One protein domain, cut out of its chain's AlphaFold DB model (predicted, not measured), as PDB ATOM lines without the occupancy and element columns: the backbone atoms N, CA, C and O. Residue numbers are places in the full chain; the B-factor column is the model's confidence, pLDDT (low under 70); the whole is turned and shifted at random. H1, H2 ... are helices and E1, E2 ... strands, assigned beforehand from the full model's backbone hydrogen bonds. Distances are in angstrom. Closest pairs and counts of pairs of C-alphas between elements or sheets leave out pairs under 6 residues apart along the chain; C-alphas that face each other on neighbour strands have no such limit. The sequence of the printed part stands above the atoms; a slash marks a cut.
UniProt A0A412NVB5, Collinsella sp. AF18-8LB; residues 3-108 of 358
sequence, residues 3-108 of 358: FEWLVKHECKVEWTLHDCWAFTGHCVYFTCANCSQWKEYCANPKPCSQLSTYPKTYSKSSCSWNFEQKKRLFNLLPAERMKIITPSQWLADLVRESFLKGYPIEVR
ATOM      1  N   PHE A   3      26.224  43.496  11.864       94.81
ATOM      2  CA  PHE A   3      26.974  42.244  12.057       94.81
ATOM      3  C   PHE A   3      28.245  42.165  11.201       94.81
ATOM      4  O   PHE A   3      29.285  41.727  11.675       94.81
ATOM      5  N   GLU A   4      28.208  42.676   9.969       95.06
ATOM      6  CA  GLU A   4      29.399  42.770   9.111       95.06
ATOM      7  C   GLU A   4      30.432  43.754   9.675       95.06
ATOM      8  O   GLU A   4      31.634  43.575   9.485       95.06
ATOM      9  N   TRP A   5      29.970  44.798  10.367       96.06
ATOM     10  CA  TRP A   5      30.838  45.718  11.093       96.06
ATOM     11  C   TRP A   5      31.447  45.032  12.323       96.06
ATOM     12  O   TRP A   5      32.662  45.084  12.491       96.06
ATOM     13  N   LEU A   6      30.652  44.307  13.119       96.00
ATOM     14  CA  LEU A   6      31.106  43.578  14.316       96.00
ATOM     15  C   LEU A   6      32.182  42.525  14.003       96.00
ATOM     16  O   LEU A   6      33.108  42.341  14.790       96.00
ATOM     17  N   VAL A   7      32.109  41.872  12.838       94.38
ATOM     18  CA  VAL A   7      33.154  40.941  12.372       94.38
ATOM     19  C   VAL A   7      34.515  41.632  12.259       94.38
ATOM     20  O   VAL A   7      35.525  41.048  12.640       94.38
ATOM     21  N   LYS A   8      34.541  42.878  11.774       95.62
ATOM     22  CA  LYS A   8      35.771  43.643  11.501       95.62
ATOM     23  C   LYS A   8      36.371  44.331  12.731       95.62
ATOM     24  O   LYS A   8      37.449  44.900  12.614       95.62
ATOM     25  N   HIS A   9      35.683  44.317  13.872       94.94
ATOM     26  CA  HIS A   9      36.103  45.027  15.082       94.94
ATOM     27  C   HIS A   9      36.219  44.059  16.249       94.94
ATOM     28  O   HIS A   9      35.345  43.218  16.434       94.94
ATOM     29  N   GLU A  10      37.257  44.188  17.069       88.94
ATOM     30  CA  GLU A  10      37.492  43.313  18.219       88.94
ATOM     31  C   GLU A  10      36.627  43.715  19.420       88.94
ATOM     32  O   GLU A  10      37.053  44.410  20.335       88.94
ATOM     33  N   CYS A  11      35.372  43.270  19.409       92.62
ATOM     34  CA  CYS A  11      34.439  43.435  20.522       92.62
ATOM     35  C   CYS A  11      33.847  42.088  20.960       92.62
ATOM     36  O   CYS A  11      33.660  41.173  20.143       92.62
ATOM     37  N   LYS A  12      33.553  41.986  22.262       95.62
ATOM     38  CA  LYS A  12      32.669  40.968  22.839       95.62
ATOM     39  C   LYS A  12      31.238  41.496  22.793       95.62
ATOM     40  O   LYS A  12      31.000  42.640  23.171       95.62
ATOM     41  N   VAL A  13      30.309  40.676  22.316       97.06
ATOM     42  CA  VAL A  13      28.911  41.058  22.105       97.06
ATOM     43  C   VAL A  13      28.028  40.322  23.107       97.06
ATOM     44  O   VAL A  13      27.982  39.093  23.118       97.06
ATOM     45  N   GLU A  14      27.301  41.075  23.923       97.44
ATOM     46  CA  GLU A  14      26.167  40.559  24.690       97.44
ATOM     47  C   GLU A  14      24.884  41.005  23.991       97.44
ATOM     48  O   GLU A  14      24.593  42.199  23.918       97.44
ATOM     49  N   TRP A  15      24.140  40.057  23.420       97.56
ATOM     50  CA  TRP A  15      22.920  40.354  22.676       97.56
ATOM     51  C   TRP A  15      21.690  39.920  23.464       97.56
ATOM     52  O   TRP A  15      21.427  38.728  23.614       97.56
ATOM     53  N   THR A  16      20.916  40.890  23.948       97.19
ATOM     54  CA  THR A  16      19.637  40.632  24.612       97.19
ATOM     55  C   THR A  16      18.524  40.405  23.585       97.19
ATOM     56  O   THR A  16      18.274  41.240  22.712       97.19
ATOM     57  N   LEU A  17      17.840  39.264  23.678       96.31
ATOM     58  CA  LEU A  17      16.671  38.932  22.865       96.31
ATOM     59  C   LEU A  17      15.400  39.065  23.701       96.31
ATOM     60  O   LEU A  17      15.268  38.440  24.749       96.31
ATOM     61  N   HIS A  18      14.449  39.854  23.207       92.81
ATOM     62  CA  HIS A  18      13.176  40.111  23.889       92.81
ATOM     63  C   HIS A  18      11.966  39.500  23.170       92.81
ATOM     64  O   HIS A  18      10.877  39.468  23.737       92.81
ATOM     65  N   ASP A  19      12.161  38.974  21.964       93.12
ATOM     66  CA  ASP A  19      11.146  38.295  21.167       93.12
ATOM     67  C   ASP A  19      11.799  37.271  20.221       93.12
ATOM     68  O   ASP A  19      13.023  37.100  20.202       93.12
ATOM     69  N   CYS A  20      10.977  36.579  19.428       95.31
ATOM     70  CA  CYS A  20      11.452  35.551  18.507       95.31
ATOM     71  C   CYS A  20      11.907  36.097  17.145       95.31
ATOM     72  O   CYS A  20      12.347  35.328  16.288       95.31
ATOM     73  N   TRP A  21      11.803  37.406  16.893       95.38
ATOM     74  CA  TRP A  21      12.039  37.972  15.563       95.38
ATOM     75  C   TRP A  21      13.459  37.713  15.074       95.38
ATOM     76  O   TRP A  21      13.665  37.508  13.879       95.38
ATOM     77  N   ALA A  22      14.440  37.695  15.976       96.12
ATOM     78  CA  ALA A  22      15.838  37.467  15.625       96.12
ATOM     79  C   ALA A  22      16.070  36.136  14.886       96.12
ATOM     80  O   ALA A  22      16.951  36.062  14.032       96.12
ATOM     81  N   PHE A  23      15.260  35.112  15.156       96.56
ATOM     82  CA  PHE A  23      15.427  33.782  14.570       96.56
ATOM     83  C   PHE A  23      14.240  33.303  13.725       96.56
ATOM     84  O   PHE A  23      14.229  32.172  13.243       96.56
ATOM     85  N   THR A  24      13.261  34.170  13.471       96.38
ATOM     86  CA  THR A  24      12.154  33.912  12.544       96.38
ATOM     87  C   THR A  24      12.273  34.783  11.289       96.38
ATOM     88  O   THR A  24      12.944  35.817  11.257       96.38
ATOM     89  N   GLY A  25      11.574  34.404  10.219       94.69
ATOM     90  CA  GLY A  25      11.512  35.208   8.995       94.69
ATOM     91  C   GLY A  25      10.652  36.468   9.120       94.69
ATOM     92  O   GLY A  25      10.860  37.441   8.400       94.69
ATOM     93  N   HIS A  26       9.694  36.482  10.050       93.38
ATOM     94  CA  HIS A  26       8.698  37.554  10.148       93.38
ATOM     95  C   HIS A  26       8.199  37.772  11.574       93.38
ATOM     96  O   HIS A  26       8.249  38.887  12.077       93.38
ATOM     97  N   CYS A  27       7.706  36.715  12.215       91.25
ATOM     98  CA  CYS A  27       6.868  36.840  13.400       91.25
ATOM     99  C   CYS A  27       7.682  37.048  14.686       91.25
ATOM    100  O   CYS A  27       8.671  36.356  14.914       91.25
ATOM    101  N   VAL A  28       7.221  37.936  15.566       91.56
ATOM    102  CA  VAL A  28       7.763  38.081  16.936       91.56
ATOM    103  C   VAL A  28       7.295  36.963  17.875       91.56
ATOM    104  O   VAL A  28       7.982  36.649  18.843       91.56
ATOM    105  N   TYR A  29       6.164  36.336  17.540       86.62
ATOM    106  CA  TYR A  29       5.571  35.180  18.207       86.62
ATOM    107  C   TYR A  29       4.923  34.261  17.158       86.62
ATOM    108  O   TYR A  29       4.564  34.701  16.061       86.62
ATOM    109  N   PHE A  30       4.821  32.966  17.437       89.31
ATOM    110  CA  PHE A  30       4.333  31.972  16.468       89.31
ATOM    111  C   PHE A  30       3.487  30.860  17.086       89.31
ATOM    112  O   PHE A  30       3.027  29.979  16.352       89.31
ATOM    113  N   THR A  31       3.275  30.906  18.398       83.81
ATOM    114  CA  THR A  31       2.582  29.873  19.165       83.81
ATOM    115  C   THR A  31       1.102  29.871  18.808       83.81
ATOM    116  O   THR A  31       0.580  28.835  18.420       83.81
ATOM    117  N   CYS A  32       0.448  31.037  18.774       81.00
ATOM    118  CA  CYS A  32      -0.955  31.147  18.354       81.00
ATOM    119  C   CYS A  32      -1.181  30.737  16.892       81.00
ATOM    120  O   CYS A  32      -2.274  30.316  16.525       81.00
ATOM    121  N   ALA A  33      -0.154  30.853  16.047       86.56
ATOM    122  CA  ALA A  33      -0.213  30.416  14.657       86.56
ATOM    123  C   ALA A  33       0.147  28.932  14.470       86.56
ATOM    124  O   ALA A  33       0.165  28.469  13.328       86.56
ATOM    125  N   ASN A  34       0.487  28.213  15.550       89.50
ATOM    126  CA  ASN A  34       0.978  26.833  15.533       89.50
ATOM    127  C   ASN A  34       2.081  26.611  14.478       89.50
ATOM    128  O   ASN A  34       2.102  25.609  13.760       89.50
ATOM    129  N   CYS A  35       2.991  27.582  14.336       92.62
ATOM    130  CA  CYS A  35       4.016  27.568  13.296       92.62
ATOM    131  C   CYS A  35       5.376  27.131  13.855       92.62
ATOM    132  O   CYS A  35       5.958  27.804  14.702       92.62
ATOM    133  N   SER A  36       5.923  26.046  13.305       95.50
ATOM    134  CA  SER A  36       7.259  25.518  13.627       95.50
ATOM    135  C   SER A  36       8.292  25.712  12.509       95.50
ATOM    136  O   SER A  36       9.442  25.308  12.656       95.50
ATOM    137  N   GLN A  37       7.918  26.363  11.397       95.62
ATOM    138  CA  GLN A  37       8.784  26.515  10.214       95.62
ATOM    139  C   GLN A  37      10.096  27.265  10.515       95.62
ATOM    140  O   GLN A  37      11.080  27.084   9.811       95.62
ATOM    141  N   TRP A  38      10.142  28.093  11.563       95.75
ATOM    142  CA  TRP A  38      11.336  28.839  11.985       95.75
ATOM    143  C   TRP A  38      12.506  27.961  12.452       95.75
ATOM    144  O   TRP A  38      13.637  28.437  12.457       95.75
ATOM    145  N   LYS A  39      12.262  26.695  12.809       96.75
ATOM    146  CA  LYS A  39      13.331  25.764  13.199       96.75
ATOM    147  C   LYS A  39      14.258  25.450  12.022       96.75
ATOM    148  O   LYS A  39      15.475  25.427  12.172       96.75
ATOM    149  N   GLU A  40      13.677  25.302  10.832       95.44
ATOM    150  CA  GLU A  40      14.400  24.902   9.621       95.44
ATOM    151  C   GLU A  40      14.484  26.036   8.594       95.44
ATOM    152  O   GLU A  40      15.581  26.459   8.206       95.44
ATOM    153  N   TYR A  41      13.321  26.532   8.153       96.19
ATOM    154  CA  TYR A  41      13.187  27.554   7.119       96.19
ATOM    155  C   TYR A  41      11.780  28.183   7.095       96.19
ATOM    156  O   TYR A  41      10.788  27.516   6.799       96.19
ATOM    157  N   CYS A  42      11.658  29.491   7.358       95.81
ATOM    158  CA  CYS A  42      10.356  30.169   7.322       95.81
ATOM    159  C   CYS A  42       9.771  30.299   5.907       95.81
ATOM    160  O   CYS A  42      10.481  30.568   4.944       95.81
ATOM    161  N   ALA A  43       8.438  30.224   5.820       93.81
ATOM    162  CA  ALA A  43       7.674  30.296   4.573       93.81
ATOM    163  C   ALA A  43       7.970  29.152   3.575       93.81
ATOM    164  O   ALA A  43       7.827  29.335   2.367       93.81
ATOM    165  N   ASN A  44       8.364  27.978   4.081       91.75
ATOM    166  CA  ASN A  44       8.592  26.758   3.310       91.75
ATOM    167  C   ASN A  44       8.228  25.514   4.154       91.75
ATOM    168  O   ASN A  44       8.794  25.343   5.234       91.75
ATOM    169  N   PRO A  45       7.319  24.627   3.704       91.00
ATOM    170  CA  PRO A  45       6.617  24.637   2.417       91.00
ATOM    171  C   PRO A  45       5.372  25.536   2.385       91.00
ATOM    172  O   PRO A  45       4.779  25.713   1.322       91.00
ATOM    173  N   LYS A  46       4.934  26.088   3.527       93.00
ATOM    174  CA  LYS A  46       3.689  26.868   3.621       93.00
ATOM    175  C   LYS A  46       3.988  28.362   3.754       93.00
ATOM    176  O   LYS A  46       4.870  28.725   4.532       93.00
ATOM    177  N   PRO A  47       3.222  29.251   3.098       92.19
ATOM    178  CA  PRO A  47       3.383  30.689   3.287       92.19
ATOM    179  C   PRO A  47       3.154  31.082   4.752       92.19
ATOM    180  O   PRO A  47       2.415  30.427   5.488       92.19
ATOM    181  N   CYS A  48       3.782  32.177   5.180       92.31
ATOM    182  CA  CYS A  48       3.561  32.721   6.515       92.31
ATOM    183  C   CYS A  48       2.121  33.249   6.643       92.31
ATOM    184  O   CYS A  48       1.720  34.140   5.895       92.31
ATOM    185  N   SER A  49       1.359  32.730   7.608       90.50
ATOM    186  CA  SER A  49      -0.013  33.173   7.905       90.50
ATOM    187  C   SER A  49      -0.076  34.520   8.632       90.50
ATOM    188  O   SER A  49      -1.140  35.118   8.736       90.50
ATOM    189  N   GLN A  50       1.064  35.015   9.115       89.69
ATOM    190  CA  GLN A  50       1.154  36.165  10.016       89.69
ATOM    191  C   GLN A  50       1.683  37.443   9.341       89.69
ATOM    192  O   GLN A  50       2.037  38.400  10.016       89.69
ATOM    193  N   LEU A  51       1.743  37.509   8.006       90.25
ATOM    194  CA  LEU A  51       2.307  38.676   7.301       90.25
ATOM    195  C   LEU A  51       1.554  39.991   7.582       90.25
ATOM    196  O   LEU A  51       2.137  41.074   7.516       90.25
ATOM    197  N   SER A  52       0.262  39.899   7.906       86.88
ATOM    198  CA  SER A  52      -0.592  41.036   8.260       86.88
ATOM    199  C   SER A  52      -0.503  41.447   9.735       86.88
ATOM    200  O   SER A  52      -0.972  42.536  10.072       86.88
ATOM    201  N   THR A  53       0.094  40.620  10.600       83.44
ATOM    202  CA  THR A  53       0.293  40.923  12.024       83.44
ATOM    203  C   THR A  53       1.635  41.616  12.244       83.44
ATOM    204  O   THR A  53       2.489  41.657  11.358       83.44
ATOM    205  N   TYR A  54       1.809  42.232  13.417       82.75
ATOM    206  CA  TYR A  54       3.052  42.920  13.751       82.75
ATOM    207  C   TYR A  54       4.257  41.952  13.727       82.75
ATOM    208  O   TYR A  54       4.176  40.891  14.350       82.75
ATOM    209  N   PRO A  55       5.384  42.324  13.089       87.56
ATOM    210  CA  PRO A  55       5.590  43.528  12.276       87.56
ATOM    211  C   PRO A  55       4.948  43.388  10.885       87.56
ATOM    212  O   PRO A  55       5.321  42.508  10.128       87.56
ATOM    213  N   LYS A  56       4.008  44.262  10.507       89.00
ATOM    214  CA  LYS A  56       3.232  44.101   9.260       89.00
ATOM    215  C   LYS A  56       4.113  44.245   8.012       89.00
ATOM    216  O   LYS A  56       4.874  45.204   7.901       89.00
ATOM    217  N   THR A  57       3.941  43.354   7.035       89.19
ATOM    218  CA  THR A  57       4.587  43.436   5.714       89.19
ATOM    219  C   THR A  57       3.585  43.199   4.585       89.19
ATOM    220  O   THR A  57       2.632  42.436   4.724       89.19
ATOM    221  N   TYR A  58       3.814  43.842   3.440       85.88
ATOM    222  CA  TYR A  58       3.039  43.614   2.212       85.88
ATOM    223  C   TYR A  58       3.721  42.612   1.269       85.88
ATOM    224  O   TYR A  58       3.096  42.098   0.343       85.88
ATOM    225  N   SER A  59       5.002  42.314   1.502       88.00
ATOM    226  CA  SER A  59       5.784  41.426   0.645       88.00
ATOM    227  C   SER A  59       5.723  39.986   1.145       88.00
ATOM    228  O   SER A  59       6.292  39.649   2.185       88.00
ATOM    229  N   LYS A  60       5.085  39.105   0.368       78.25
ATOM    230  CA  LYS A  60       5.015  37.667   0.679       78.25
ATOM    231  C   LYS A  60       6.386  36.986   0.654       78.25
ATOM    232  O   LYS A  60       6.623  36.085   1.451       78.25
ATOM    233  N   SER A  61       7.293  37.443  -0.211       85.19
ATOM    234  CA  SER A  61       8.661  36.921  -0.321       85.19
ATOM    235  C   SER A  61       9.596  37.420   0.782       85.19
ATOM    236  O   SER A  61      10.656  36.837   0.991       85.19
ATOM    237  N   SER A  62       9.214  38.470   1.522       90.31
ATOM    238  CA  SER A  62      10.075  39.024   2.572       90.31
ATOM    239  C   SER A  62      10.344  38.044   3.711       90.31
ATOM    240  O   SER A  62      11.418  38.097   4.293       90.31
ATOM    241  N   CYS A  63       9.421  37.125   4.011       93.94
ATOM    242  CA  CYS A  63       9.570  36.206   5.140       93.94
ATOM    243  C   CYS A  63      10.723  35.206   4.946       93.94
ATOM    244  O   CYS A  63      11.594  35.109   5.810       93.94
ATOM    245  N   SER A  64      10.769  34.505   3.809       94.94
ATOM    246  CA  SER A  64      11.860  33.570   3.500       94.94
ATOM    247  C   SER A  64      13.191  34.301   3.330       94.94
ATOM    248  O   SER A  64      14.189  33.915   3.934       94.94
ATOM    249  N   TRP A  65      13.190  35.425   2.606       95.25
ATOM    250  CA  TRP A  65      14.389  36.246   2.425       95.25
ATOM    251  C   TRP A  65      14.950  36.762   3.760       95.25
ATOM    252  O   TRP A  65      16.145  36.639   4.016       95.25
ATOM    253  N   ASN A  66      14.099  37.289   4.649       95.31
ATOM    254  CA  ASN A  66      14.515  37.745   5.978       95.31
ATOM    255  C   ASN A  66      15.089  36.598   6.804       95.31
ATOM    256  O   ASN A  66      16.084  36.797   7.495       95.31
ATOM    257  N   PHE A  67      14.480  35.412   6.745       96.81
ATOM    258  CA  PHE A  67      14.992  34.243   7.451       96.81
ATOM    259  C   PHE A  67      16.413  33.901   6.992       96.81
ATOM    260  O   PHE A  67      17.303  33.753   7.826       96.81
ATOM    261  N   GLU A  68      16.655  33.861   5.679       96.81
ATOM    262  CA  GLU A  68      17.987  33.612   5.116       96.81
ATOM    263  C   GLU A  68      18.997  34.693   5.497       96.81
ATOM    264  O   GLU A  68      20.115  34.376   5.908       96.81
ATOM    265  N   GLN A  69      18.615  35.970   5.394       96.69
ATOM    266  CA  GLN A  69      19.517  37.063   5.743       96.69
ATOM    267  C   GLN A  69      19.854  37.058   7.230       96.69
ATOM    268  O   GLN A  69      21.025  37.191   7.569       96.69
ATOM    269  N   LYS A  70      18.878  36.852   8.119       97.19
ATOM    270  CA  LYS A  70      19.125  36.739   9.562       97.19
ATOM    271  C   LYS A  70      19.996  35.526   9.873       97.19
ATOM    272  O   LYS A  70      21.002  35.677  10.556       97.19
ATOM    273  N   LYS A  71      19.691  34.359   9.294       97.62
ATOM    274  CA  LYS A  71      20.498  33.140   9.453       97.62
ATOM    275  C   LYS A  71      21.946  33.359   9.025       97.62
ATOM    276  O   LYS A  71      22.847  32.959   9.755       97.62
ATOM    277  N   ARG A  72      22.170  34.030   7.892       97.12
ATOM    278  CA  ARG A  72      23.507  34.374   7.388       97.12
ATOM    279  C   ARG A  72      24.213  35.394   8.280       97.12
ATOM    280  O   ARG A  72      25.352  35.172   8.664       97.12
ATOM    281  N   LEU A  73      23.563  36.519   8.569       97.00
ATOM    282  CA  LEU A  73      24.181  37.673   9.227       97.00
ATOM    283  C   LEU A  73      24.412  37.438  10.717       97.00
ATOM    284  O   LEU A  73      25.463  37.802  11.236       97.00
ATOM    285  N   PHE A  74      23.454  36.820  11.402       96.94
ATOM    286  CA  PHE A  74      23.522  36.624  12.846       96.94
ATOM    287  C   PHE A  74      24.450  35.473  13.245       96.94
ATOM    288  O   PHE A  74      24.813  35.376  14.410       96.94
ATOM    289  N   ASN A  75      24.904  34.657  12.287       96.38
ATOM    290  CA  ASN A  75      25.933  33.625  12.469       96.38
ATOM    291  C   ASN A  75      27.337  34.059  12.005       96.38
ATOM    292  O   ASN A  75      28.225  33.224  11.869       96.38
ATOM    293  N   LEU A  76      27.557  35.349  11.717       95.94
ATOM    294  CA  LEU A  76      28.866  35.818  11.248       95.94
ATOM    295  C   LEU A  76      29.942  35.859  12.344       95.94
ATOM    296  O   LEU A  76      31.128  35.855  12.018       95.94
ATOM    297  N   LEU A  77      29.554  35.962  13.619       95.62
ATOM    298  CA  LEU A  77      30.507  36.006  14.724       95.62
ATOM    299  C   LEU A  77      30.821  34.584  15.214       95.62
ATOM    300  O   LEU A  77      29.929  33.744  15.266       95.62
ATOM    301  N   PRO A  78      32.067  34.305  15.630       94.81
ATOM    302  CA  PRO A  78      32.382  33.051  16.302       94.81
ATOM    303  C   PRO A  78      31.724  32.998  17.693       94.81
ATOM    304  O   PRO A  78      31.505  34.037  18.329       94.81
ATOM    305  N   ALA A  79      31.420  31.790  18.173       95.50
ATOM    306  CA  ALA A  79      30.653  31.560  19.401       95.50
ATOM    307  C   ALA A  79      31.315  32.156  20.655       95.50
ATOM    308  O   ALA A  79      30.640  32.603  21.578       95.50
ATOM    309  N   GLU A  80      32.643  32.256  20.671       95.38
ATOM    310  CA  GLU A  80      33.412  32.827  21.777       95.38
ATOM    311  C   GLU A  80      33.285  34.356  21.849       95.38
ATOM    312  O   GLU A  80      33.680  34.967  22.848       95.38
ATOM    313  N   ARG A  81      32.788  35.007  20.788       96.19
ATOM    314  CA  ARG A  81      32.664  36.471  20.693       96.19
ATOM    315  C   ARG A  81      31.258  36.999  20.942       96.19
ATOM    316  O   ARG A  81      31.137  38.206  21.143       96.19
ATOM    317  N   MET A  82      30.234  36.150  20.953       97.38
ATOM    318  CA  MET A  82      28.860  36.582  21.186       97.38
ATOM    319  C   MET A  82      28.133  35.642  22.142       97.38
ATOM    320  O   MET A  82      28.141  34.435  21.944       97.38
ATOM    321  N   LYS A  83      27.461  36.217  23.137       98.12
ATOM    322  CA  LYS A  83      26.545  35.521  24.044       98.12
ATOM    323  C   LYS A  83      25.141  36.086  23.863       98.12
ATOM    324  O   LYS A  83      24.972  37.304  23.769       98.12
ATOM    325  N   ILE A  84      24.151  35.206  23.832       98.62
ATOM    326  CA  ILE A  84      22.736  35.562  23.790       98.62
ATOM    327  C   ILE A  84      22.200  35.599  25.218       98.62
ATOM    328  O   ILE A  84      22.440  34.683  26.001       98.62
ATOM    329  N   ILE A  85      21.466  36.656  25.546       98.56
ATOM    330  CA  ILE A  85      20.798  36.827  26.833       98.56
ATOM    331  C   ILE A  85      19.291  36.850  26.587       98.56
ATOM    332  O   ILE A  85      18.812  37.643  25.778       98.56
ATOM    333  N   THR A  86      18.535  36.005  27.280       98.25
ATOM    334  CA  THR A  86      17.065  35.987  27.213       98.25
ATOM    335  C   THR A  86      16.467  36.289  28.589       98.25
ATOM    336  O   THR A  86      17.062  35.923  29.602       98.25
ATOM    337  N   PRO A  87      15.289  36.935  28.668       97.38
ATOM    338  CA  PRO A  87      14.648  37.226  29.947       97.38
ATOM    339  C   PRO A  87      13.917  36.021  30.541       97.38
ATOM    340  O   PRO A  87      13.495  36.078  31.689       97.38
ATOM    341  N   SER A  88      13.748  34.948  29.774       97.19
ATOM    342  CA  SER A  88      13.023  33.747  30.173       97.19
ATOM    343  C   SER A  88      13.761  32.497  29.705       97.19
ATOM    344  O   SER A  88      14.489  32.511  28.697       97.19
ATOM    345  N   GLN A  89      13.552  31.414  30.441       97.62
ATOM    346  CA  GLN A  89      13.923  30.067  30.051       97.62
ATOM    347  C   GLN A  89      13.126  29.637  28.815       97.62
ATOM    348  O   GLN A  89      13.714  29.062  27.899       97.62
ATOM    349  N   TRP A  90      11.847  30.024  28.716       96.06
ATOM    350  CA  TRP A  90      11.029  29.788  27.526       96.06
ATOM    351  C   TRP A  90      11.704  30.274  26.235       96.06
ATOM    352  O   TRP A  90      11.860  29.507  25.282       96.06
ATOM    353  N   LEU A  91      12.168  31.530  26.189       97.12
ATOM    354  CA  LEU A  91      12.838  32.050  24.994       97.12
ATOM    355  C   LEU A  91      14.220  31.418  24.799       97.12
ATOM    356  O   LEU A  91      14.616  31.189  23.657       97.12
ATOM    357  N   ALA A  92      14.947  31.108  25.880       98.25
ATOM    358  CA  ALA A  92      16.226  30.406  25.777       98.25
ATOM    359  C   ALA A  92      16.070  29.055  25.068       98.25
ATOM    360  O   ALA A  92      16.861  28.733  24.180       98.25
ATOM    361  N   ASP A  93      15.034  28.291  25.416       97.75
ATOM    362  CA  ASP A  93      14.747  27.000  24.791       97.75
ATOM    363  C   ASP A  93      14.394  27.151  23.309       97.75
ATOM    364  O   ASP A  93      14.945  26.431  22.476       97.75
ATOM    365  N   LEU A  94      13.611  28.167  22.936       97.25
ATOM    366  CA  LEU A  94      13.347  28.459  21.522       97.25
ATOM    367  C   LEU A  94      14.616  28.838  20.745       97.25
ATOM    368  O   LEU A  94      14.810  28.394  19.611       97.25
ATOM    369  N   VAL A  95      15.515  29.624  21.346       98.06
ATOM    370  CA  VAL A  95      16.799  29.973  20.722       98.06
ATOM    371  C   VAL A  95      17.645  28.716  20.487       98.06
ATOM    372  O   VAL A  95      18.233  28.596  19.406       98.06
ATOM    373  N   ARG A  96      17.656  27.753  21.424       98.25
ATOM    374  CA  ARG A  96      18.362  26.457  21.288       98.25
ATOM    375  C   ARG A  96      17.834  25.593  20.143       98.25
ATOM    376  O   ARG A  96      18.579  24.785  19.591       98.25
ATOM    377  N   GLU A  97      16.581  25.776  19.752       97.94
ATOM    378  CA  GLU A  97      15.986  25.084  18.603       97.94
ATOM    379  C   GLU A  97      16.200  25.817  17.271       97.94
ATOM    380  O   GLU A  97      15.923  25.272  16.203       97.94
ATOM    381  N   SER A  98      16.695  27.053  17.312       97.88
ATOM    382  CA  SER A  98      16.848  27.905  16.136       97.88
ATOM    383  C   SER A  98      18.230  27.796  15.480       97.88
ATOM    384  O   SER A  98      19.145  27.130  15.967       97.88
ATOM    385  N   PHE A  99      18.441  28.539  14.390       97.81
ATOM    386  CA  PHE A  99      19.770  28.682  13.788       97.81
ATOM    387  C   PHE A  99      20.777  29.463  14.652       97.81
ATOM    388  O   PHE A  99      21.928  29.581  14.244       97.81
ATOM    389  N   LEU A 100      20.368  30.018  15.800       98.12
ATOM    390  CA  LEU A 100      21.248  30.698  16.762       98.12
ATOM    391  C   LEU A 100      21.781  29.765  17.862       98.12
ATOM    392  O   LEU A 100      22.562  30.199  18.704       98.12
ATOM    393  N   LYS A 101      21.412  28.479  17.840       97.75
ATOM    394  CA  LYS A 101      21.796  27.476  18.849       97.75
ATOM    395  C   LYS A 101      23.301  27.268  19.056       97.75
ATOM    396  O   LYS A 101      23.691  26.621  20.019       97.75
ATOM    397  N   GLY A 102      24.139  27.763  18.141       97.38
ATOM    398  CA  GLY A 102      25.598  27.680  18.244       97.38
ATOM    399  C   GLY A 102      26.221  28.668  19.235       97.38
ATOM    400  O   GLY A 102      27.393  28.517  19.568       97.38
ATOM    401  N   TYR A 103      25.471  29.666  19.707       98.31
ATOM    402  CA  TYR A 103      25.970  30.658  20.658       98.31
ATOM    403  C   TYR A 103      25.703  30.253  22.113       98.31
ATOM    404  O   TYR A 103      24.674  29.639  22.394       98.31
ATOM    405  N   PRO A 104      26.574  30.639  23.064       98.38
ATOM    406  CA  PRO A 104      26.265  30.587  24.488       98.38
ATOM    407  C   PRO A 104      24.977  31.357  24.810       98.38
ATOM    408  O   PRO A 104      24.794  32.481  24.338       98.38
ATOM    409  N   ILE A 105      24.110  30.763  25.634       98.62
ATOM    410  CA  ILE A 105      22.819  31.339  26.041       98.62
ATOM    411  C   ILE A 105      22.792  31.467  27.566       98.62
ATOM    412  O   ILE A 105      23.004  30.482  28.274       98.62
ATOM    413  N   GLU A 106      22.508  32.669  28.057       98.44
ATOM    414  CA  GLU A 106      22.305  32.993  29.472       98.44
ATOM    415  C   GLU A 106      20.865  33.469  29.683       98.44
ATOM    416  O   GLU A 106      20.387  34.355  28.973       98.44
ATOM    417  N   VAL A 107      20.179  32.907  30.677       98.50
ATOM    418  CA  VAL A 107      18.885  33.432  31.123       98.50
ATOM    419  C   VAL A 107      19.144  34.500  32.180       98.50
ATOM    420  O   VAL A 107      19.776  34.228  33.200       98.50
ATOM    421  N   ARG A 108      18.653  35.714  31.935       97.88
ATOM    422  CA  ARG A 108      18.708  36.838  32.871       97.88
ATOM    423  C   ARG A 108      17.333  37.479  32.966       97.88
ATOM    424  O   ARG A 108      16.983  38.314  32.134       97.88
TER     425      ARG A 108
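This is residues 3 to 108 of the 358 residues of a protein of Collinsella sp. AF18-8LB (UniProt A0A412NVB5). With little regular structure, a small parallel sheet, E1 E2 E3, has H3 over one face; H2 runs along the long axis, and loops of residues 17 to 61 fill the end away from H1. The 106 printed residues, 40 in named elements, run H1 E1 H2 E2 H3 E3, mixed helices and strands. The whole is compact, radius of gyration of the C-alphas 14.0 A, spans 39 by 29 by 21 A.

H1 is residues 3 to 8, from C-alpha 3 at (26.974, 42.244, 12.057); E1 13 to 16; H2 62 to 74, 17.1 A; E2 82 to 86, 13.3 A; H3 89 to 97, 12.7 A; E3 105 to 107, to C-alpha 107 at (18.885, 33.432, 31.123).

E1, H2, E2 and E2, H3, E3 are strand-helix-strand units, parallel neighbours with a helix between, both crossovers right-handed. N 83 and O 13 are 2.9 A apart, N 106 and O 84 2.9 A. H3 is on the sheet; the closest C-alphas of H3 and E3, Gln 89 and Val 107, are 6.1 A apart. H1 and H2 only just touch, with 3 pairs of C-alphas within 8 A, Phe 3 and Leu 73 closest at 6.1 A. Every O i to N i+4 pair is within hydrogen-bond range in H2 and H3, 1 of 2 in H1.

The printed part has no cut; the link E1 to H2 is long, 45 residues. No printed residue is under 70 in pLDDT.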